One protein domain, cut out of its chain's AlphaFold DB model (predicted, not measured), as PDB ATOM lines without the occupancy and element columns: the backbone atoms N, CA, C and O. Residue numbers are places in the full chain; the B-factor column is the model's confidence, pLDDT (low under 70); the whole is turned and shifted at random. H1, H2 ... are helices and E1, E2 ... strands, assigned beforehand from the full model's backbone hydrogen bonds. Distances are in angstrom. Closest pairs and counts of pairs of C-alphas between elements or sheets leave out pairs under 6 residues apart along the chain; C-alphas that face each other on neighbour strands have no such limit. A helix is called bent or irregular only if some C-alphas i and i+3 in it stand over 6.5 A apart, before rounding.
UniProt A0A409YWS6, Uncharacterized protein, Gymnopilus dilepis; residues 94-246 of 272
ATOM      1  N   PRO A  94     -63.919   7.777 -28.280       87.50
ATOM      2  CA  PRO A  94     -62.974   7.779 -27.162       87.50
ATOM      3  C   PRO A  94     -61.774   6.843 -27.384       87.50
ATOM      4  O   PRO A  94     -60.672   7.138 -26.907       87.50
ATOM      5  N   ASP A  95     -61.943   5.765 -28.154       89.31
ATOM      6  CA  ASP A  95     -60.847   4.854 -28.497       89.31
ATOM      7  C   ASP A  95     -59.897   5.499 -29.513       89.31
ATOM      8  O   ASP A  95     -58.705   5.192 -29.548       89.31
ATOM      9  N   ALA A  96     -60.388   6.445 -30.323       90.81
ATOM     10  CA  ALA A  96     -59.543   7.205 -31.235       90.81
ATOM     11  C   ALA A  96     -58.689   8.262 -30.522       90.81
ATOM     12  O   ALA A  96     -57.608   8.591 -31.017       90.81
ATOM     13  N   LEU A  97     -59.152   8.784 -29.382       91.50
ATOM     14  CA  LEU A  97     -58.454   9.808 -28.594       91.50
ATOM     15  C   LEU A  97     -57.403   9.222 -27.641       91.50
ATOM     16  O   LEU A  97     -56.514   9.942 -27.187       91.50
ATOM     17  N   THR A  98     -57.480   7.926 -27.349       91.62
ATOM     18  CA  THR A  98     -56.538   7.229 -26.469       91.62
ATOM     19  C   THR A  98     -55.524   6.410 -27.267       91.62
ATOM     20  O   THR A  98     -55.731   6.051 -28.428       91.62
ATOM     21  N   VAL A  99     -54.360   6.150 -26.668       90.88
ATOM     22  CA  VAL A  99     -53.360   5.260 -27.267       90.88
ATOM     23  C   VAL A  99     -53.768   3.822 -26.972       90.88
ATOM     24  O   VAL A  99     -53.733   3.381 -25.824       90.88
ATOM     25  N   VAL A 100     -54.139   3.091 -28.020       84.56
ATOM     26  CA  VAL A 100     -54.527   1.680 -27.934       84.56
ATOM     27  C   VAL A 100     -53.446   0.814 -28.575       84.56
ATOM     28  O   VAL A 100     -53.065   1.027 -29.727       84.56
ATOM     29  N   SER A 101     -52.962  -0.185 -27.832       81.94
ATOM     30  CA  SER A 101     -52.005  -1.179 -28.334       81.94
ATOM     31  C   SER A 101     -52.532  -1.851 -29.615       81.94
ATOM     32  O   SER A 101     -53.717  -2.181 -29.672       81.94
ATOM     33  N   PRO A 102     -51.701  -2.076 -30.651       83.19
ATOM     34  CA  PRO A 102     -50.242  -1.939 -30.688       83.19
ATOM     35  C   PRO A 102     -49.745  -0.540 -31.080       83.19
ATOM     36  O   PRO A 102     -48.545  -0.365 -31.287       83.19
ATOM     37  N   ASN A 103     -50.621   0.454 -31.222       85.31
ATOM     38  CA  ASN A 103     -50.194   1.797 -31.602       85.31
ATOM     39  C   ASN A 103     -49.485   2.497 -30.439       85.31
ATOM     40  O   ASN A 103     -49.756   2.232 -29.271       85.31
ATOM     41  N   LEU A 104     -48.578   3.411 -30.783       93.06
ATOM     42  CA  LEU A 104     -47.887   4.284 -29.828       93.06
ATOM     43  C   LEU A 104     -48.385   5.734 -29.886       93.06
ATOM     44  O   LEU A 104     -47.929   6.575 -29.124       93.06
ATOM     45  N   VAL A 105     -49.306   6.008 -30.805       94.44
ATOM     46  CA  VAL A 105     -49.904   7.311 -31.085       94.44
ATOM     47  C   VAL A 105     -51.409   7.086 -31.217       94.44
ATOM     48  O   VAL A 105     -51.824   6.080 -31.809       94.44
ATOM     49  N   SER A 106     -52.237   7.980 -30.670       94.94
ATOM     50  CA  SER A 106     -53.697   7.847 -30.766       94.94
ATOM     51  C   SER A 106     -54.142   7.921 -32.227       94.94
ATOM     52  O   SER A 106     -53.499   8.567 -33.055       94.94
ATOM     53  N   LYS A 107     -55.247   7.261 -32.583       94.31
ATOM     54  CA  LYS A 107     -55.753   7.309 -33.966       94.31
ATOM     55  C   LYS A 107     -56.062   8.749 -34.382       94.31
ATOM     56  O   LYS A 107     -55.860   9.109 -35.538       94.31
ATOM     57  N   PHE A 108     -56.520   9.571 -33.448       94.44
ATOM     58  CA  PHE A 108     -56.756  10.988 -33.669       94.44
ATOM     59  C   PHE A 108     -55.457  11.728 -34.018       94.44
ATOM     60  O   PHE A 108     -55.376  12.348 -35.077       94.44
ATOM     61  N   GLU A 109     -54.405  11.589 -33.207       95.75
ATOM     62  CA  GLU A 109     -53.108  12.221 -33.480       95.75
ATOM     63  C   GLU A 109     -52.490  11.723 -34.794       95.75
ATOM     64  O   GLU A 109     -52.016  12.533 -35.586       95.75
ATOM     65  N   GLN A 110     -52.591  10.426 -35.107       94.94
ATOM     66  CA  GLN A 110     -52.098   9.874 -36.376       94.94
ATOM     67  C   GLN A 110     -52.668  10.598 -37.607       94.94
ATOM     68  O   GLN A 110     -51.958  10.761 -38.596       94.94
ATOM     69  N   ASN A 111     -53.934  11.028 -37.556       93.69
ATOM     70  CA  ASN A 111     -54.614  11.665 -38.689       93.69
ATOM     71  C   ASN A 111     -54.542  13.201 -38.661       93.69
ATOM     72  O   ASN A 111     -54.684  13.826 -39.711       93.69
ATOM     73  N   PHE A 112     -54.322  13.814 -37.494       94.38
ATOM     74  CA  PHE A 112     -54.381  15.271 -37.332       94.38
ATOM     75  C   PHE A 112     -53.064  15.929 -36.920       94.38
ATOM     76  O   PHE A 112     -52.997  17.156 -36.921       94.38
ATOM     77  N   TRP A 113     -51.996  15.168 -36.653       95.69
ATOM     78  CA  TRP A 113     -50.678  15.737 -36.345       95.69
ATOM     79  C   TRP A 113     -50.206  16.729 -37.415       95.69
ATOM     80  O   TRP A 113     -49.705  17.800 -37.096       95.69
ATOM     81  N   TYR A 114     -50.433  16.401 -38.687       95.19
ATOM     82  CA  TYR A 114     -50.072  17.212 -39.852       95.19
ATOM     83  C   TYR A 114     -51.246  18.029 -40.417       95.19
ATOM     84  O   TYR A 114     -51.227  18.406 -41.594       95.19
ATOM     85  N   HIS A 115     -52.286  18.281 -39.614       93.62
ATOM     86  CA  HIS A 115     -53.416  19.121 -40.015       93.62
ATOM     87  C   HIS A 115     -52.917  20.444 -40.614       93.62
ATOM     88  O   HIS A 115     -51.941  20.996 -40.131       93.62
ATOM     89  N   GLY A 116     -53.539  20.939 -41.686       90.94
ATOM     90  CA  GLY A 116     -53.141  22.182 -42.364       90.94
ATOM     91  C   GLY A 116     -52.161  22.011 -43.532       90.94
ATOM     92  O   GLY A 116     -52.206  22.813 -44.461       90.94
ATOM     93  N   ILE A 117     -51.355  20.940 -43.571       90.19
ATOM     94  CA  ILE A 117     -50.399  20.719 -44.677       90.19
ATOM     95  C   ILE A 117     -51.125  20.393 -45.990       90.19
ATOM     96  O   ILE A 117     -50.715  20.823 -47.068       90.19
ATOM     97  N   SER A 118     -52.199  19.608 -45.914       85.81
ATOM     98  CA  SER A 118     -53.074  19.294 -47.046       85.81
ATOM     99  C   SER A 118     -54.461  18.884 -46.547       85.81
ATOM    100  O   SER A 118     -54.656  18.702 -45.344       85.81
ATOM    101  N   SER A 119     -55.426  18.724 -47.458       77.31
ATOM    102  CA  SER A 119     -56.781  18.261 -47.120       77.31
ATOM    103  C   SER A 119     -56.805  16.848 -46.539       77.31
ATOM    104  O   SER A 119     -57.662  16.547 -45.717       77.31
ATOM    105  N   LEU A 120     -55.863  15.994 -46.947       82.19
ATOM    106  CA  LEU A 120     -55.672  14.656 -46.402       82.19
ATOM    107  C   LEU A 120     -54.182  14.472 -46.104       82.19
ATOM    108  O   LEU A 120     -53.435  13.991 -46.961       82.19
ATOM    109  N   PRO A 121     -53.721  14.933 -44.931       86.06
ATOM    110  CA  PRO A 121     -52.313  14.874 -44.604       86.06
ATOM    111  C   PRO A 121     -51.831  13.423 -44.459       86.06
ATOM    112  O   PRO A 121     -52.635  12.518 -44.211       86.06
ATOM    113  N   PRO A 122     -50.514  13.182 -44.607       91.00
ATOM    114  CA  PRO A 122     -49.954  11.866 -44.342       91.00
ATOM    115  C   PRO A 122     -50.254  11.426 -42.908       91.00
ATOM    116  O   PRO A 122     -50.389  12.253 -42.009       91.00
ATOM    117  N   LYS A 123     -50.313  10.113 -42.679       93.88
ATOM    118  CA  LYS A 123     -50.530   9.580 -41.333       93.88
ATOM    119  C   LYS A 123     -49.222   9.537 -40.568       93.88
ATOM    120  O   LYS A 123     -48.266   8.915 -41.032       93.88
ATOM    121  N   LEU A 124     -49.186  10.160 -39.395       96.62
ATOM    122  CA  LEU A 124     -48.074  10.003 -38.462       96.62
ATOM    123  C   LEU A 124     -48.034   8.546 -37.975       96.62
ATOM    124  O   LEU A 124     -49.060   7.979 -37.615       96.62
ATOM    125  N   ILE A 125     -46.844   7.953 -37.943       96.50
ATOM    126  CA  ILE A 125     -46.596   6.627 -37.364       96.50
ATOM    127  C   ILE A 125     -46.049   6.782 -35.946       96.50
ATOM    128  O   ILE A 125     -46.532   6.133 -35.019       96.50
ATOM    129  N   TRP A 126     -45.018   7.617 -35.782       97.00
ATOM    130  CA  TRP A 126     -44.354   7.864 -34.502       97.00
ATOM    131  C   TRP A 126     -43.436   9.095 -34.584       97.00
ATOM    132  O   TRP A 126     -42.949   9.433 -35.667       97.00
ATOM    133  N   ARG A 127     -43.160   9.735 -33.444       97.75
ATOM    134  CA  ARG A 127     -42.259  10.892 -33.324       97.75
ATOM    135  C   ARG A 127     -41.441  10.852 -32.037       97.75
ATOM    136  O   ARG A 127     -41.923  10.365 -31.015       97.75
ATOM    137  N   SER A 128     -40.218  11.376 -32.089       97.94
ATOM    138  CA  SER A 128     -39.263  11.296 -30.974       97.94
ATOM    139  C   SER A 128     -39.541  12.239 -29.812       97.94
ATOM    140  O   SER A 128     -39.044  12.006 -28.717       97.94
ATOM    141  N   ASP A 129     -40.328  13.286 -30.032       96.81
ATOM    142  CA  ASP A 129     -40.688  14.292 -29.031       96.81
ATOM    143  C   ASP A 129     -42.055  14.020 -28.377       96.81
ATOM    144  O   ASP A 129     -42.649  14.915 -27.779       96.81
ATOM    145  N   ILE A 130     -42.574  12.792 -28.484       93.81
ATOM    146  CA  ILE A 130     -43.926  12.441 -28.021       93.81
ATOM    147  C   ILE A 130     -44.168  12.766 -26.538       93.81
ATOM    148  O   ILE A 130     -45.264  13.177 -26.170       93.81
ATOM    149  N   GLU A 131     -43.138  12.637 -25.697       91.62
ATOM    150  CA  GLU A 131     -43.216  12.907 -24.255       91.62
ATOM    151  C   GLU A 131     -43.082  14.397 -23.912       91.62
ATOM    152  O   GLU A 131     -43.665  14.866 -22.937       91.62
ATOM    153  N   THR A 132     -42.316  15.155 -24.700       93.56
ATOM    154  CA  THR A 132     -42.013  16.570 -24.429       93.56
ATOM    155  C   THR A 132     -42.952  17.532 -25.154       93.56
ATOM    156  O   THR A 132     -43.031  18.704 -24.788       93.56
ATOM    157  N   ASN A 133     -43.683  17.045 -26.155       92.88
ATOM    158  CA  ASN A 133     -44.575  17.824 -27.002       92.88
ATOM    159  C   ASN A 133     -45.903  17.070 -27.204       92.88
ATOM    160  O   ASN A 133     -46.116  16.477 -28.257       92.88
ATOM    161  N   PRO A 134     -46.796  17.000 -26.203       91.31
ATOM    162  CA  PRO A 134     -48.043  16.248 -26.322       91.31
ATOM    163  C   PRO A 134     -48.985  16.865 -27.368       91.31
ATOM    164  O   PRO A 134     -49.120  18.085 -27.456       91.31
ATOM    165  N   PHE A 135     -49.682  16.027 -28.142       91.50
ATOM    166  CA  PHE A 135     -50.685  16.511 -29.092       91.50
ATOM    167  C   PHE A 135     -51.995  16.865 -28.366       91.50
ATOM    168  O   PHE A 135     -52.471  16.067 -27.552       91.50
ATOM    169  N   PRO A 136     -52.602  18.038 -28.630       88.19
ATOM    170  CA  PRO A 136     -53.823  18.443 -27.948       88.19
ATOM    171  C   PRO A 136     -55.000  17.544 -28.337       88.19
ATOM    172  O   PRO A 136     -55.365  17.428 -29.507       88.19
ATOM    173  N   ILE A 137     -55.632  16.943 -27.329       87.81
ATOM    174  CA  ILE A 137     -56.884  16.201 -27.487       87.81
ATOM    175  C   ILE A 137     -58.042  17.206 -27.395       87.81
ATOM    176  O   ILE A 137     -58.160  17.895 -26.376       87.81
ATOM    177  N   PRO A 138     -58.899  17.327 -28.425       86.06
ATOM    178  CA  PRO A 138     -60.011  18.266 -28.393       86.06
ATOM    179  C   PRO A 138     -61.064  17.847 -27.364       86.06
ATOM    180  O   PRO A 138     -61.384  16.668 -27.220       86.06
ATOM    181  N   ALA A 139     -61.665  18.831 -26.694       85.94
ATOM    182  CA  ALA A 139     -62.877  18.594 -25.919       85.94
ATOM    183  C   ALA A 139     -64.049  18.245 -26.861       85.94
ATOM    184  O   ALA A 139     -64.094  18.773 -27.981       85.94
ATOM    185  N   PRO A 140     -65.028  17.429 -26.428       81.81
ATOM    186  CA  PRO A 140     -66.206  17.120 -27.234       81.81
ATOM    187  C   PRO A 140     -66.904  18.387 -27.750       81.81
ATOM    188  O   PRO A 140     -67.099  19.345 -27.004       81.81
ATOM    189  N   GLY A 141     -67.267  18.400 -29.036       80.06
ATOM    190  CA  GLY A 141     -67.910  19.553 -29.683       80.06
ATOM    191  C   GLY A 141     -66.965  20.694 -30.083       80.06
ATOM    192  O   GLY A 141     -67.430  21.731 -30.556       80.06
ATOM    193  N   THR A 142     -65.650  20.526 -29.920       86.81
ATOM    194  CA  THR A 142     -64.653  21.461 -30.462       86.81
ATOM    195  C   THR A 142     -64.710  21.475 -31.993       86.81
ATOM    196  O   THR A 142     -64.926  20.444 -32.620       86.81
ATOM    197  N   SER A 143     -64.542  22.648 -32.610       85.94
ATOM    198  CA  SER A 143     -64.437  22.767 -34.066       85.94
ATOM    199  C   SER A 143     -63.049  22.348 -34.555       85.94
ATOM    200  O   SER A 143     -62.045  22.588 -33.883       85.94
ATOM    201  N   LEU A 144     -62.978  21.805 -35.776       85.69
ATOM    202  CA  LEU A 144     -61.709  21.472 -36.437       85.69
ATOM    203  C   LEU A 144     -60.758  22.682 -36.520       85.69
ATOM    204  O   LEU A 144     -59.552  22.500 -36.428       85.69
ATOM    205  N   SER A 145     -61.288  23.911 -36.608       84.62
ATOM    206  CA  SER A 145     -60.501  25.159 -36.634       84.62
ATOM    207  C   SER A 145     -59.597  25.366 -35.415       84.62
ATOM    208  O   SER A 145     -58.627  26.114 -35.501       84.62
ATOM    209  N   LYS A 146     -59.907  24.718 -34.284       87.81
ATOM    210  CA  LYS A 146     -59.094  24.795 -33.063       87.81
ATOM    211  C   LYS A 146     -57.981  23.755 -33.016       87.81
ATOM    212  O   LYS A 146     -57.169  23.785 -32.096       87.81
ATOM    213  N   ILE A 147     -57.946  22.820 -33.964       90.06
ATOM    214  CA  ILE A 147     -56.811  21.914 -34.103       90.06
ATOM    215  C   ILE A 147     -55.653  22.703 -34.717       90.06
ATOM    216  O   ILE A 147     -55.862  23.374 -35.728       90.06
ATOM    217  N   PRO A 148     -54.439  22.637 -34.140       92.38
ATOM    218  CA  PRO A 148     -53.315  23.395 -34.665       92.38
ATOM    219  C   PRO A 148     -53.029  23.046 -36.130       92.38
ATOM    220  O   PRO A 148     -52.825  21.880 -36.477       92.38
ATOM    221  N   ALA A 149     -53.005  24.063 -36.987       93.25
ATOM    222  CA  ALA A 149     -52.690  23.933 -38.400       93.25
ATOM    223  C   ALA A 149     -51.186  24.120 -38.618       93.25
ATOM    224  O   ALA A 149     -50.595  25.117 -38.202       93.25
ATOM    225  N   LYS A 150     -50.562  23.156 -39.285       94.75
ATOM    226  CA  LYS A 150     -49.150  23.138 -39.633       94.75
ATOM    227  C   LYS A 150     -48.923  23.579 -41.070       94.75
ATOM    228  O   LYS A 150     -49.591  23.119 -41.993       94.75
ATOM    229  N   THR A 151     -47.877  24.371 -41.253       94.75
ATOM    230  CA  THR A 151     -47.264  24.648 -42.551       94.75
ATOM    231  C   THR A 151     -45.868  24.040 -42.568       94.75
ATOM    232  O   THR A 151     -45.048  24.324 -41.694       94.75
ATOM    233  N   ALA A 152     -45.589  23.195 -43.562       95.12
ATOM    234  CA  ALA A 152     -44.260  22.635 -43.778       95.12
ATOM    235  C   ALA A 152     -43.338  23.691 -44.404       95.12
ATOM    236  O   ALA A 152     -43.588  24.172 -45.510       95.12
ATOM    237  N   LEU A 153     -42.261  24.038 -43.704       94.88
ATOM    238  CA  LEU A 153     -41.249  24.990 -44.146       94.88
ATOM    239  C   LEU A 153     -39.910  24.284 -44.358       94.88
ATOM    240  O   LEU A 153     -39.535  23.380 -43.611       94.88
ATOM    241  N   GLY A 154     -39.160  24.725 -45.366       92.56
ATOM    242  CA  GLY A 154     -37.801  24.238 -45.587       92.56
ATOM    243  C   GLY A 154     -36.860  24.629 -44.446       92.56
ATOM    244  O   GLY A 154     -36.998  25.691 -43.835       92.56
ATOM    245  N   VAL A 155     -35.875  23.773 -44.175       93.31
ATOM    246  CA  VAL A 155     -34.824  24.047 -43.189       93.31
ATOM    247  C   VAL A 155     -33.665  24.742 -43.885       93.31
ATOM    248  O   VAL A 155     -33.018  24.165 -44.758       93.31
ATOM    249  N   PHE A 156     -33.391  25.982 -43.486       89.62
ATOM    250  CA  PHE A 156     -32.298  26.781 -44.026       89.62
ATOM    251  C   PHE A 156     -31.463  27.375 -42.896       89.62
ATOM    252  O   PHE A 156     -31.997  27.740 -41.850       89.62
ATOM    253  N   ARG A 157     -30.163  27.557 -43.159       89.75
ATOM    254  CA  ARG A 157     -29.212  28.232 -42.259       89.75
ATOM    255  C   ARG A 157     -29.125  27.595 -40.861       89.75
ATOM    256  O   ARG A 157     -28.906  28.305 -39.884       89.75
ATOM    257  N   THR A 158     -29.282  26.276 -40.760       91.75
ATOM    258  CA  THR A 158     -29.043  25.521 -39.519       91.75
ATOM    259  C   THR A 158     -27.737  24.723 -39.612       91.75
ATOM    260  O   THR A 158     -27.289  24.434 -40.726       91.75
ATOM    261  N   PRO A 159     -27.128  24.318 -38.479       93.50
ATOM    262  CA  PRO A 159     -25.964  23.428 -38.490       93.50
ATOM    263  C   PRO A 159     -26.214  22.133 -39.274       93.50
ATOM    264  O   PRO A 159     -25.336  21.681 -40.005       93.50
ATOM    265  N   LEU A 160     -27.447  21.606 -39.237       94.38
ATOM    266  CA  LEU A 160     -27.830  20.415 -39.996       94.38
ATOM    267  C   LEU A 160     -27.629  20.596 -41.507       94.38
ATOM    268  O   LEU A 160     -27.218  19.655 -42.174       94.38
ATOM    269  N   ASN A 161     -27.869  21.791 -42.065       93.50
ATOM    270  CA  ASN A 161     -27.669  22.026 -43.499       93.50
ATOM    271  C   ASN A 161     -26.208  21.832 -43.932       93.50
ATOM    272  O   ASN A 161     -25.981  21.421 -45.067       93.50
ATOM    273  N   ALA A 162     -25.243  22.134 -43.058       94.75
ATOM    274  CA  ALA A 162     -23.819  22.025 -43.372       94.75
ATOM    275  C   ALA A 162     -23.338  20.568 -43.440       94.75
ATOM    276  O   ALA A 162     -22.410  20.276 -44.184       94.75
ATOM    277  N   VAL A 163     -23.993  19.671 -42.697       96.50
ATOM    278  CA  VAL A 163     -23.615  18.251 -42.574       96.50
ATOM    279  C   VAL A 163     -24.602  17.299 -43.261       96.50
ATOM    280  O   VAL A 163     -24.392  16.089 -43.289       96.50
ATOM    281  N   TRP A 164     -25.698  17.810 -43.836       96.69
ATOM    282  CA  TRP A 164     -26.785  16.981 -44.373       96.69
ATOM    283  C   TRP A 164     -26.333  16.009 -45.470       96.69
ATOM    284  O   TRP A 164     -26.849  14.892 -45.538       96.69
ATOM    285  N   SER A 165     -25.361  16.398 -46.303       96.38
ATOM    286  CA  SER A 165     -24.800  15.532 -47.352       96.38
ATOM    287  C   SER A 165     -24.132  14.271 -46.805       96.38
ATOM    288  O   SER A 165     -24.115  13.261 -47.505       96.38
ATOM    289  N   ASP A 166     -23.649  14.312 -45.562       96.12
ATOM    290  CA  ASP A 166     -22.964  13.201 -44.898       96.12
ATOM    291  C   ASP A 166     -23.911  12.449 -43.950       96.12
ATOM    292  O   ASP A 166     -23.920  11.215 -43.896       96.12
ATOM    293  N   VAL A 167     -24.786  13.184 -43.257       97.56
ATOM    294  CA  VAL A 167     -25.792  12.638 -42.333       97.56
ATOM    295  C   VAL A 167     -26.871  11.842 -43.064       97.56
ATOM    296  O   VAL A 167     -27.185  10.719 -42.662       97.56
ATOM    297  N   ALA A 168     -27.453  12.382 -44.139       98.06
ATOM    298  CA  ALA A 168     -28.600  11.752 -44.793       98.06
ATOM    299  C   ALA A 168     -28.287  10.340 -45.334       98.06
ATOM    300  O   ALA A 168     -29.086   9.430 -45.089       98.06
ATOM    301  N   PRO A 169     -27.132  10.082 -45.985       98.44
ATOM    302  CA  PRO A 169     -26.743   8.726 -46.371       98.44
ATOM    303  C   PRO A 169     -26.577   7.767 -45.187       98.44
ATOM    304  O   PRO A 169     -26.983   6.609 -45.292       98.44
ATOM    305  N   ARG A 170     -26.028   8.229 -44.052       98.50
ATOM    306  CA  ARG A 170     -25.885   7.413 -42.829       98.50
ATOM    307  C   ARG A 170     -27.251   7.029 -42.259       98.50
ATOM    308  O   ARG A 170     -27.467   5.865 -41.921       98.50
ATOM    309  N   ILE A 171     -28.193   7.975 -42.227       98.50
ATOM    310  CA  ILE A 171     -29.583   7.720 -41.824       98.50
ATOM    311  C   ILE A 171     -30.220   6.688 -42.759       98.50
ATOM    312  O   ILE A 171     -30.739   5.676 -42.292       98.50
ATOM    313  N   LEU A 172     -30.131   6.877 -44.080       98.19
ATOM    314  CA  LEU A 172     -30.670   5.916 -45.050       98.19
ATOM    315  C   LEU A 172     -30.045   4.523 -44.909       98.19
ATOM    316  O   LEU A 172     -30.755   3.523 -45.028       98.19
ATOM    317  N   ALA A 173     -28.741   4.440 -44.634       98.06
ATOM    318  CA  ALA A 173     -28.061   3.175 -44.382       98.06
ATOM    319  C   ALA A 173     -28.604   2.479 -43.123       98.06
ATOM    320  O   ALA A 173     -28.888   1.283 -43.183       98.06
ATOM    321  N   SER A 174     -28.820   3.221 -42.031       98.00
ATOM    322  CA  SER A 174     -29.436   2.700 -40.800       98.00
ATOM    323  C   SER A 174     -30.861   2.183 -41.044       98.00
ATOM    324  O   SER A 174     -31.190   1.038 -40.719       98.00
ATOM    325  N   ILE A 175     -31.685   2.971 -41.741       97.12
ATOM    326  CA  ILE A 175     -33.057   2.601 -42.123       97.12
ATOM    327  C   ILE A 175     -33.067   1.320 -42.972       97.12
ATOM    328  O   ILE A 175     -33.853   0.402 -42.724       97.12
ATOM    329  N   LYS A 176     -32.163   1.229 -43.955       96.31
ATOM    330  CA  LYS A 176     -32.031   0.063 -44.838       96.31
ATOM    331  C   LYS A 176     -31.537  -1.175 -44.089       96.31
ATOM    332  O   LYS A 176     -32.033  -2.267 -44.361       96.31
ATOM    333  N   ALA A 177     -30.597  -1.026 -43.156       97.31
ATOM    334  CA  ALA A 177     -30.085  -2.129 -42.341       97.31
ATOM    335  C   ALA A 177     -31.188  -2.780 -41.491       97.31
ATOM    336  O   ALA A 177     -31.160  -3.987 -41.262       97.31
ATOM    337  N   ARG A 178     -32.200  -1.999 -41.096       95.75
ATOM    338  CA  ARG A 178     -33.396  -2.473 -40.381       95.75
ATOM    339  C   ARG A 178     -34.513  -2.986 -41.299       95.75
ATOM    340  O   ARG A 178     -35.561  -3.401 -40.816       95.75
ATOM    341  N   GLY A 179     -34.297  -2.991 -42.615       95.50
ATOM    342  CA  GLY A 179     -35.235  -3.535 -43.600       95.50
ATOM    343  C   GLY A 179     -36.426  -2.633 -43.931       95.50
ATOM    344  O   GLY A 179     -37.361  -3.085 -44.595       95.50
ATOM    345  N   PHE A 180     -36.418  -1.366 -43.508       96.06
ATOM    346  CA  PHE A 180     -37.518  -0.453 -43.808       96.06
ATOM    347  C   PHE A 180     -37.502   0.011 -45.263       96.06
ATOM    348  O   PHE A 180     -36.463   0.334 -45.843       96.06
ATOM    349  N   LYS A 181     -38.700   0.114 -45.839       94.00
ATOM    350  CA  LYS A 181     -38.919   0.676 -47.173       94.00
ATOM    351  C   LYS A 181     -39.161   2.177 -47.049       94.00
ATOM    352  O   LYS A 181     -40.302   2.618 -46.942       94.00
ATOM    353  N   CYS A 182     -38.072   2.938 -47.025       94.06
ATOM    354  CA  CYS A 182     -38.105   4.398 -47.056       94.06
ATOM    355  C   CYS A 182     -38.513   4.888 -48.445       94.06
ATOM    356  O   CYS A 182     -37.959   4.433 -49.448       94.06
ATOM    357  N   SER A 183     -39.467   5.809 -48.493       93.94
ATOM    358  CA  SER A 183     -39.946   6.442 -49.721       93.94
ATOM    359  C   SER A 183     -39.447   7.884 -49.855       93.94
ATOM    360  O   SER A 183     -39.207   8.338 -50.972       93.94
ATOM    361  N   ALA A 184     -39.213   8.583 -48.741       94.88
ATOM    362  CA  ALA A 184     -38.598   9.908 -48.721       94.88
ATOM    363  C   ALA A 184     -37.877  10.189 -47.393       94.88
ATOM    364  O   ALA A 184     -38.311   9.751 -46.331       94.88
ATOM    365  N   LEU A 185     -36.801  10.975 -47.465       96.62
ATOM    366  CA  LEU A 185     -36.082  11.523 -46.314       96.62
ATOM    367  C   LEU A 185     -35.878  13.020 -46.545       96.62
ATOM    368  O   LEU A 185     -35.241  13.410 -47.527       96.62
ATOM    369  N   GLN A 186     -36.434  13.853 -45.669       95.88
ATOM    370  CA  GLN A 186     -36.401  15.310 -45.802       95.88
ATOM    371  C   GLN A 186     -36.105  15.986 -44.464       95.88
ATOM    372  O   GLN A 186     -36.266  15.388 -43.401       95.88
ATOM    373  N   THR A 187     -35.694  17.250 -44.524       97.00
ATOM    374  CA  THR A 187     -35.627  18.137 -43.361       97.00
ATOM    375  C   THR A 187     -36.713  19.195 -43.480       97.00
ATOM    376  O   THR A 187     -36.860  19.840 -44.521       97.00
ATOM    377  N   VAL A 188     -37.496  19.372 -42.421       97.00
ATOM    378  CA  VAL A 188     -38.622  20.313 -42.382       97.00
ATOM    379  C   VAL A 188     -38.653  21.047 -41.043       97.00
ATOM    380  O   VAL A 188     -38.132  20.564 -40.042       97.00
ATOM    381  N   ARG A 189     -39.241  22.239 -41.018       96.38
ATOM    382  CA  ARG A 189     -39.744  22.881 -39.800       96.38
ATOM    383  C   ARG A 189     -41.237  23.069 -39.959       96.38
ATOM    384  O   ARG A 189     -41.688  23.507 -41.014       96.38
ATOM    385  N   PHE A 190     -41.999  22.770 -38.919       96.06
ATOM    386  CA  PHE A 190     -43.427  23.047 -38.933       96.06
ATOM    387  C   PHE A 190     -43.698  24.378 -38.261       96.06
ATOM    388  O   PHE A 190     -43.386  24.561 -37.085       96.06
ATOM    389  N   SER A 191     -44.294  25.292 -39.011       95.94
ATOM    390  CA  SER A 191     -44.947  26.453 -38.428       95.94
ATOM    391  C   SER A 191     -46.339  26.041 -37.981       95.94
ATOM    392  O   SER A 191     -47.045  25.416 -38.768       95.94
ATOM    393  N   THR A 192     -46.713  26.312 -36.737       94.56
ATOM    394  CA  THR A 192     -47.991  25.887 -36.160       94.56
ATOM    395  C   THR A 192     -48.819  27.114 -35.800       94.56
ATOM    396  O   THR A 192     -48.411  27.912 -34.955       94.56
ATOM    397  N   ALA A 193     -49.981  27.245 -36.435       93.12
ATOM    398  CA  ALA A 193     -50.972  28.277 -36.169       93.12
ATOM    399  C   ALA A 193     -52.179  27.666 -35.446       93.12
ATOM    400  O   ALA A 193     -52.698  26.625 -35.845       93.12
ATOM    401  N   GLU A 194     -52.639  28.326 -34.391       87.56
ATOM    402  CA  GLU A 194     -53.850  27.962 -33.659       87.56
ATOM    403  C   GLU A 194     -54.721  29.210 -33.516       87.56
ATOM    404  O   GLU A 194     -54.213  30.325 -33.380       87.56
ATOM    405  N   GLU A 195     -56.040  29.035 -33.569       84.69
ATOM    406  CA  GLU A 195     -56.986  30.141 -33.449       84.69
ATOM    407  C   GLU A 195     -56.747  30.937 -32.151       84.69
ATOM    408  O   GLU A 195     -56.822  30.406 -31.043       84.69
ATOM    409  N   GLY A 196     -56.443  32.231 -32.294       81.19
ATOM    410  CA  GLY A 196     -56.187  33.129 -31.166       81.19
ATOM    411  C   GLY A 196     -54.785  33.035 -30.551       81.19
ATOM    412  O   GLY A 196     -54.553  33.666 -29.520       81.19
ATOM    413  N   LYS A 197     -53.852  32.291 -31.159       86.06
ATOM    414  CA  LYS A 197     -52.444  32.230 -30.733       86.06
ATOM    415  C   LYS A 197     -51.511  32.717 -31.837       86.06
ATOM    416  O   LYS A 197     -51.817  32.607 -33.021       86.06
ATOM    417  N   GLU A 198     -50.362  33.256 -31.433       90.19
ATOM    418  CA  GLU A 198     -49.295  33.564 -32.383       90.19
ATOM    419  C   GLU A 198     -48.761  32.283 -33.022       90.19
ATOM    420  O   GLU A 198     -48.705  31.219 -32.403       90.19
ATOM    421  N   GLU A 199     -48.371  32.407 -34.286       93.69
ATOM    422  CA  GLU A 199     -47.758  31.324 -35.033       93.69
ATOM    423  C   GLU A 199     -46.403  30.959 -34.411       93.69
ATOM    424  O   GLU A 199     -45.548  31.815 -34.178       93.69
ATOM    425  N   THR A 200     -46.205  29.670 -34.138       94.81
ATOM    426  CA  THR A 200     -44.988  29.162 -33.495       94.81
ATOM    427  C   THR A 200     -44.179  28.315 -34.463       94.81
ATOM    428  O   THR A 200     -44.707  27.427 -35.133       94.81
ATOM    429  N   LEU A 201     -42.872  28.568 -34.531       95.00
ATOM    430  CA  LEU A 201     -41.962  27.780 -35.355       95.00
ATOM    431  C   LEU A 201     -41.392  26.615 -34.541       95.00
ATOM    432  O   LEU A 201     -40.706  26.829 -33.541       95.00
ATOM    433  N   GLY A 202     -41.663  25.390 -34.986       94.62
ATOM    434  CA  GLY A 202     -41.171  24.166 -34.362       94.62
ATOM    435  C   GLY A 202     -39.672  23.896 -34.581       94.62
ATOM    436  O   GLY A 202     -38.997  24.618 -35.331       94.62
ATOM    437  N   PRO A 203     -39.146  22.831 -33.946       96.19
ATOM    438  CA  PRO A 203     -37.757  22.410 -34.100       96.19
ATOM    439  C   PRO A 203     -37.471  21.916 -35.521       96.19
ATOM    440  O   PRO A 203     -38.370  21.739 -36.346       96.19
ATOM    441  N   VAL A 204     -36.192  21.679 -35.814       97.19
ATOM    442  CA  VAL A 204     -35.804  20.967 -37.038       97.19
ATOM    443  C   VAL A 204     -36.310  19.532 -36.946       97.19
ATOM    444  O   VAL A 204     -36.027  18.838 -35.977       97.19
ATOM    445  N   VAL A 205     -37.024  19.081 -37.970       98.12
ATOM    446  CA  VAL A 205     -37.560  17.727 -38.057       98.12
ATOM    447  C   VAL A 205     -36.872  16.979 -39.193       98.12
ATOM    448  O   VAL A 205     -36.876  17.433 -40.341       98.12
ATOM    449  N   VAL A 206     -36.304  15.816 -38.886       98.44
ATOM    450  CA  VAL A 206     -35.965  14.789 -39.873       98.44
ATOM    451  C   VAL A 206     -37.246  14.015 -40.165       98.44
ATOM    452  O   VAL A 206     -37.714  13.225 -39.346       98.44
ATOM    453  N   TRP A 207     -37.835  14.292 -41.324       98.06
ATOM    454  CA  TRP A 207     -39.157  13.818 -41.713       98.06
ATOM    455  C   TRP A 207     -39.032  12.639 -42.673       98.06
ATOM    456  O   TRP A 207     -38.557  12.784 -43.806       98.06
ATOM    457  N   ILE A 208     -39.415  11.457 -42.193       98.25
ATOM    458  CA  ILE A 208     -39.133  10.178 -42.840       98.25
ATOM    459  C   ILE A 208     -40.436   9.539 -43.304       98.25
ATOM    460  O   ILE A 208     -41.270   9.127 -42.497       98.25
ATOM    461  N   ALA A 209     -40.584   9.413 -44.619       96.81
ATOM    462  CA  ALA A 209     -41.691   8.694 -45.220       96.81
ATOM    463  C   ALA A 209     -41.322   7.220 -45.389       96.81
ATOM    464  O   ALA A 209     -40.283   6.883 -45.968       96.81
ATOM    465  N   VAL A 210     -42.200   6.333 -44.940       96.25
ATOM    466  CA  VAL A 210     -42.106   4.891 -45.187       96.25
ATOM    467  C   VAL A 210     -43.325   4.412 -45.955       96.25
ATOM    468  O   VAL A 210     -44.407   4.997 -45.868       96.25
ATOM    469  N   HIS A 211     -43.152   3.338 -46.721       92.25
ATOM    470  CA  HIS A 211     -44.258   2.759 -47.473       92.25
ATOM    471  C   HIS A 211     -45.405   2.362 -46.524       92.25
ATOM    472  O   HIS A 211     -45.143   1.698 -45.511       92.25
ATOM    473  N   PRO A 212     -46.664   2.703 -46.859       89.69
ATOM    474  CA  PRO A 212     -47.810   2.360 -46.026       89.69
ATOM    475  C   PRO A 212     -47.879   0.861 -45.736       89.69
ATOM    476  O   PRO A 212     -47.609   0.044 -46.624       89.69
ATOM    477  N   ASN A 213     -48.261   0.497 -44.513       87.00
ATOM    478  CA  ASN A 213     -48.396  -0.897 -44.065       87.00
ATOM    479  C   ASN A 213     -47.110  -1.753 -44.157       87.00
ATOM    480  O   ASN A 213     -47.191  -2.981 -44.209       87.00
ATOM    481  N   THR A 214     -45.918  -1.142 -44.205       90.50
ATOM    482  CA  THR A 214     -44.641  -1.891 -44.266       90.50
ATOM    483  C   THR A 214     -43.841  -1.886 -42.968       90.50
ATOM    484  O   THR A 214     -42.845  -2.598 -42.865       90.50
ATOM    485  N   THR A 215     -44.265  -1.107 -41.973       93.19
ATOM    486  CA  THR A 215     -43.627  -1.032 -40.656       93.19
ATOM    487  C   THR A 215     -44.666  -0.736 -39.572       93.19
ATOM    488  O   THR A 215     -45.816  -0.429 -39.877       93.19
ATOM    489  N   SER A 216     -44.266  -0.848 -38.307       93.19
ATOM    490  CA  SER A 216     -45.102  -0.543 -37.140       93.19
ATOM    491  C   SER A 216     -44.504   0.601 -36.323       93.19
ATOM    492  O   SER A 216     -43.297   0.844 -36.388       93.19
ATOM    493  N   ALA A 217     -45.331   1.256 -35.500       94.06
ATOM    494  CA  ALA A 217     -44.883   2.309 -34.585       94.06
ATOM    495  C   ALA A 217     -43.753   1.840 -33.649       94.06
ATOM    496  O   ALA A 217     -42.786   2.565 -33.437       94.06
ATOM    497  N   TRP A 218     -43.827   0.600 -33.152       95.50
ATOM    498  CA  TRP A 218     -42.773  -0.011 -32.332       95.50
ATOM    499  C   TRP A 218     -41.451  -0.127 -33.083       95.50
ATOM    500  O   TRP A 218     -40.413   0.279 -32.569       95.50
ATOM    501  N   ALA A 219     -41.491  -0.629 -34.318       96.00
ATOM    502  CA  ALA A 219     -40.283  -0.821 -35.108       96.00
ATOM    503  C   ALA A 219     -39.578   0.510 -35.416       96.00
ATOM    504  O   ALA A 219     -38.355   0.592 -35.298       96.00
ATOM    505  N   VAL A 220     -40.327   1.562 -35.773       96.62
ATOM    506  CA  VAL A 220     -39.728   2.883 -36.037       96.62
ATOM    507  C   VAL A 220     -39.262   3.586 -34.759       96.62
ATOM    508  O   VAL A 220     -38.216   4.239 -34.780       96.62
ATOM    509  N   ARG A 221     -39.953   3.398 -33.626       96.75
ATOM    510  CA  ARG A 221     -39.467   3.855 -32.316       96.75
ATOM    511  C   ARG A 221     -38.116   3.220 -32.002       96.75
ATOM    512  O   ARG A 221     -37.169   3.940 -31.714       96.75
ATOM    513  N   ASP A 222     -38.007   1.899 -32.113       96.94
ATOM    514  CA  ASP A 222     -36.786   1.151 -31.767       96.94
ATOM    515  C   ASP A 222     -35.615   1.431 -32.722       96.94
ATOM    516  O   ASP A 222     -34.459   1.153 -32.402       96.94
ATOM    517  N   ALA A 223     -35.903   1.979 -33.902       97.19
ATOM    518  CA  ALA A 223     -34.906   2.426 -34.864       97.19
ATOM    519  C   ALA A 223     -34.464   3.877 -34.676       97.19
ATOM    520  O   ALA A 223     -33.387   4.255 -35.137       97.19
ATOM    521  N   THR A 224     -35.286   4.702 -34.031       98.25
ATOM    522  CA  THR A 224     -35.009   6.133 -33.913       98.25
ATOM    523  C   THR A 224     -33.742   6.453 -33.110       98.25
ATOM    524  O   THR A 224     -33.025   7.357 -33.538       98.25
ATOM    525  N   PRO A 225     -33.387   5.738 -32.020       98.25
ATOM    526  CA  PRO A 225     -32.135   5.986 -31.307       98.25
ATOM    527  C   PRO A 225     -30.891   5.964 -32.202       98.25
ATOM    528  O   PRO A 225     -30.025   6.816 -32.037       98.25
ATOM    529  N   ASP A 226     -30.827   5.077 -33.201       98.31
ATOM    530  CA  ASP A 226     -29.696   5.030 -34.140       98.31
ATOM    531  C   ASP A 226     -29.612   6.312 -34.986       98.31
ATOM    532  O   ASP A 226     -28.527   6.817 -35.259       98.31
ATOM    533  N   ILE A 227     -30.763   6.848 -35.403       98.50
ATOM    534  CA  ILE A 227     -30.851   8.091 -36.181       98.50
ATOM    535  C   ILE A 227     -30.459   9.287 -35.313       98.50
ATOM    536  O   ILE A 227     -29.686  10.135 -35.753       98.50
ATOM    537  N   LEU A 228     -30.955   9.337 -34.075       98.38
ATOM    538  CA  LEU A 228     -30.587  10.376 -33.113       98.38
ATOM    539  C   LEU A 228     -29.091  10.334 -32.788       98.38
ATOM    540  O   LEU A 228     -28.472  11.387 -32.697       98.38
ATOM    541  N   GLN A 229     -28.489   9.146 -32.690       98.44
ATOM    542  CA  GLN A 229     -27.045   9.012 -32.496       98.44
ATOM    543  C   GLN A 229     -26.260   9.544 -33.701       98.44
ATOM    544  O   GLN A 229     -25.305  10.291 -33.515       98.44
ATOM    545  N   ILE A 230     -26.685   9.233 -34.933       98.50
ATOM    546  CA  ILE A 230     -26.058   9.778 -36.152       98.50
ATOM    547  C   ILE A 230     -26.092  11.313 -36.152       98.50
ATOM    548  O   ILE A 230     -25.114  11.943 -36.544       98.50
ATOM    549  N   LEU A 231     -27.205  11.913 -35.720       98.12
ATOM    550  CA  LEU A 231     -27.342  13.367 -35.596       98.12
ATOM    551  C   LEU A 231     -26.443  13.924 -34.480       98.12
ATOM    552  O   LEU A 231     -25.754  14.922 -34.687       98.12
ATOM    553  N   ALA A 232     -26.403  13.254 -33.328       97.75
ATOM    554  CA  ALA A 232     -25.596  13.653 -32.179       97.75
ATOM    555  C   ALA A 232     -24.084  13.591 -32.457       97.75
ATOM    556  O   ALA A 232     -23.356  14.461 -31.979       97.75
ATOM    557  N   ASP A 233     -23.616  12.627 -33.258       97.81
ATOM    558  CA  ASP A 233     -22.213  12.538 -33.694       97.81
ATOM    559  C   ASP A 233     -21.765  13.804 -34.450       97.81
ATOM    560  O   ASP A 233     -20.609  14.213 -34.351       97.81
ATOM    561  N   GLU A 234     -22.695  14.454 -35.156       97.12
ATOM    562  CA  GLU A 234     -22.492  15.728 -35.861       97.12
ATOM    563  C   GLU A 234     -22.935  16.946 -35.026       97.12
ATOM    564  O   GLU A 234     -23.142  18.039 -35.555       97.12
ATOM    565  N   GLN A 235     -23.099  16.768 -33.709       96.25
ATOM    566  CA  GLN A 235     -23.509  17.800 -32.747       96.25
ATOM    567  C   GLN A 235     -24.903  18.399 -33.018       96.25
ATOM    568  O   GLN A 235     -25.212  19.502 -32.564       96.25
ATOM    569  N   ILE A 236     -25.772  17.667 -33.720       97.00
ATOM    570  CA  ILE A 236     -27.173  18.039 -33.937       97.00
ATOM    571  C   ILE A 236     -28.029  17.376 -32.852       97.00
ATOM    572  O   ILE A 236     -28.407  16.213 -32.966       97.00
ATOM    573  N   THR A 237     -28.321  18.111 -31.780       95.44
ATOM    574  CA  THR A 237     -29.021  17.581 -30.591       95.44
ATOM    575  C   THR A 237     -30.452  18.092 -30.426       95.44
ATOM    576  O   THR A 237     -31.194  17.568 -29.601       95.44
ATOM    577  N   ASP A 238     -30.854  19.094 -31.208       93.88
ATOM    578  CA  ASP A 238     -32.158  19.765 -31.139       93.88
ATOM    579  C   ASP A 238     -33.143  19.310 -32.233       93.88
ATOM    580  O   ASP A 238     -34.223  19.885 -32.384       93.88
ATOM    581  N   ALA A 239     -32.776  18.289 -33.011       97.12
ATOM    582  CA  ALA A 239     -33.614  17.751 -34.073       97.12
ATOM    583  C   ALA A 239     -34.589  16.682 -33.560       97.12
ATOM    584  O   ALA A 239     -34.243  15.825 -32.747       97.12
ATOM    585  N   VAL A 240     -35.802  16.697 -34.104       98.19
ATOM    586  CA  VAL A 240     -36.843  15.690 -33.872       98.19
ATOM    587  C   VAL A 240     -36.891  14.739 -35.063       98.19
ATOM    588  O   VAL A 240     -36.721  15.156 -36.207       98.19
ATOM    589  N   VAL A 241     -37.132  13.454 -34.819       98.50
ATOM    590  CA  VAL A 241     -37.346  12.460 -35.877       98.50
ATOM    591  C   VAL A 241     -38.828  12.114 -35.920       98.50
ATOM    592  O   VAL A 241     -39.391  11.661 -34.922       98.50
ATOM    593  N   GLU A 242     -39.449  12.305 -37.081       98.50
ATOM    594  CA  GLU A 242     -40.858  11.985 -37.310       98.50
ATOM    595  C   GLU A 242     -41.012  11.005 -38.471       98.50
ATOM    596  O   GLU A 242     -40.462  11.206 -39.557       98.50
ATOM    597  N   TRP A 243     -41.805   9.960 -38.248       98.25
ATOM    598  CA  TRP A 243     -42.091   8.913 -39.220       98.25
ATOM    599  C   TRP A 243     -43.538   8.988 -39.664       98.25
ATOM    600  O   TRP A 243     -44.438   9.039 -38.826       98.25
ATOM    601  N   TYR A 244     -43.775   8.916 -40.967       96.62
ATOM    602  CA  TYR A 244     -45.120   8.955 -41.523       96.62
ATOM    603  C   TYR A 244     -45.302   7.976 -42.678       96.62
ATOM    604  O   TYR A 244     -44.348   7.584 -43.356       96.62
ATOM    605  N   GLU A 245     -46.550   7.585 -42.916       94.44
ATOM    606  CA  GLU A 245     -46.906   6.805 -44.095       94.44
ATOM    607  C   GLU A 245     -46.927   7.710 -45.324       94.44
ATOM    608  O   GLU A 245     -47.727   8.641 -45.426       94.44
ATOM    609  N   GLY A 246     -46.057   7.409 -46.283       88.44
ATOM    610  CA  GLY A 246     -45.972   8.141 -47.536       88.44
ATOM    611  C   GLY A 246     -45.554   7.226 -48.672       88.44
ATOM    612  O   GLY A 246     -44.638   6.414 -48.546       88.44
TER     613      GLY A 246
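This is residues 94 to 246 of the 272 residues of an uncharacterized protein of Gymnopilus dilepis (UniProt A0A409YWS6). A strongly twisted sheet of five strands has two long helices, H3 and H4, packed side by side over one face. Short H2 packs by edge strand E1, with H1 beyond it. The 153 printed residues hold four named helices and five named strands, in the order H1 H2 E1 E2 H3 E3 E4 H4 E5; the mixed sheet runs E1 E5 E4 E3 E2. The class is mixed, helices and strands; the whole is compact, with a radius of gyration of the C-alphas of 15.6 A and spans of 47 by 35 by 26 A.

E1 is residues 123 to 127, E5 240 to 245, E4 200 to 210 (27.1 A), E3 182 to 193 (29.2 A) and E2 149 to 154. E3 bends by 67 degrees at residue 187, E4 by 67 degrees at residue 204. H3, residues 159 to 177, spans 26.2 A and H4, residues 217 to 233, 24.9 A; H3 is irregular, with C-alphas 162 and 165 7.7 A apart, and H4 only just, with C-alphas 222 and 225 6.7 A apart. H1 is residues 94 to 97, H2 107 to 112. C-alpha 94 is at (-62.974, 7.779, -27.162), C-alpha 245 at (-46.906, 6.805, -44.095).

E5 is parallel to E4 (N 208 and O 242, 2.8 A) and antiparallel to E1 (N 125 and O 243, 2.8 A). E3 forms a hairpin with E4 (N 186 and O 207, 3.0 A) and is antiparallel to E2 (N 151 and O 191, 2.8 A). H3 and H4 are on the same face, two layers, helices on one face of a sheet. They touch at Ile 171 and Ile 227, closest C-alphas 5.8 A apart, at a steep tilt of 42 degrees, opposite ways. E4, H4, E5 is a strand-helix-strand unit, parallel neighbour strands with a helix between, its crossover right-handed. H2's closest C-alpha to E1 is Gln 110 to Leu 124, 4.5 A. H1 touches H2, closest C-alphas Ala 96 and Lys 107, 4.7 A. Within hydrogen-bond range are every O i to N i+4 pair of H2, 10 of 15 in H3 and 10 of 13 in H4; H1 is too short for one.

The farthest C-alphas, Gly 141 and Asp 166, are 47.9 A apart. The printed part has no cut; the E1 to E2 link, residues 128 to 148, is long. Mean pLDDT of the printed part is 93.5, and no printed residue is under 70.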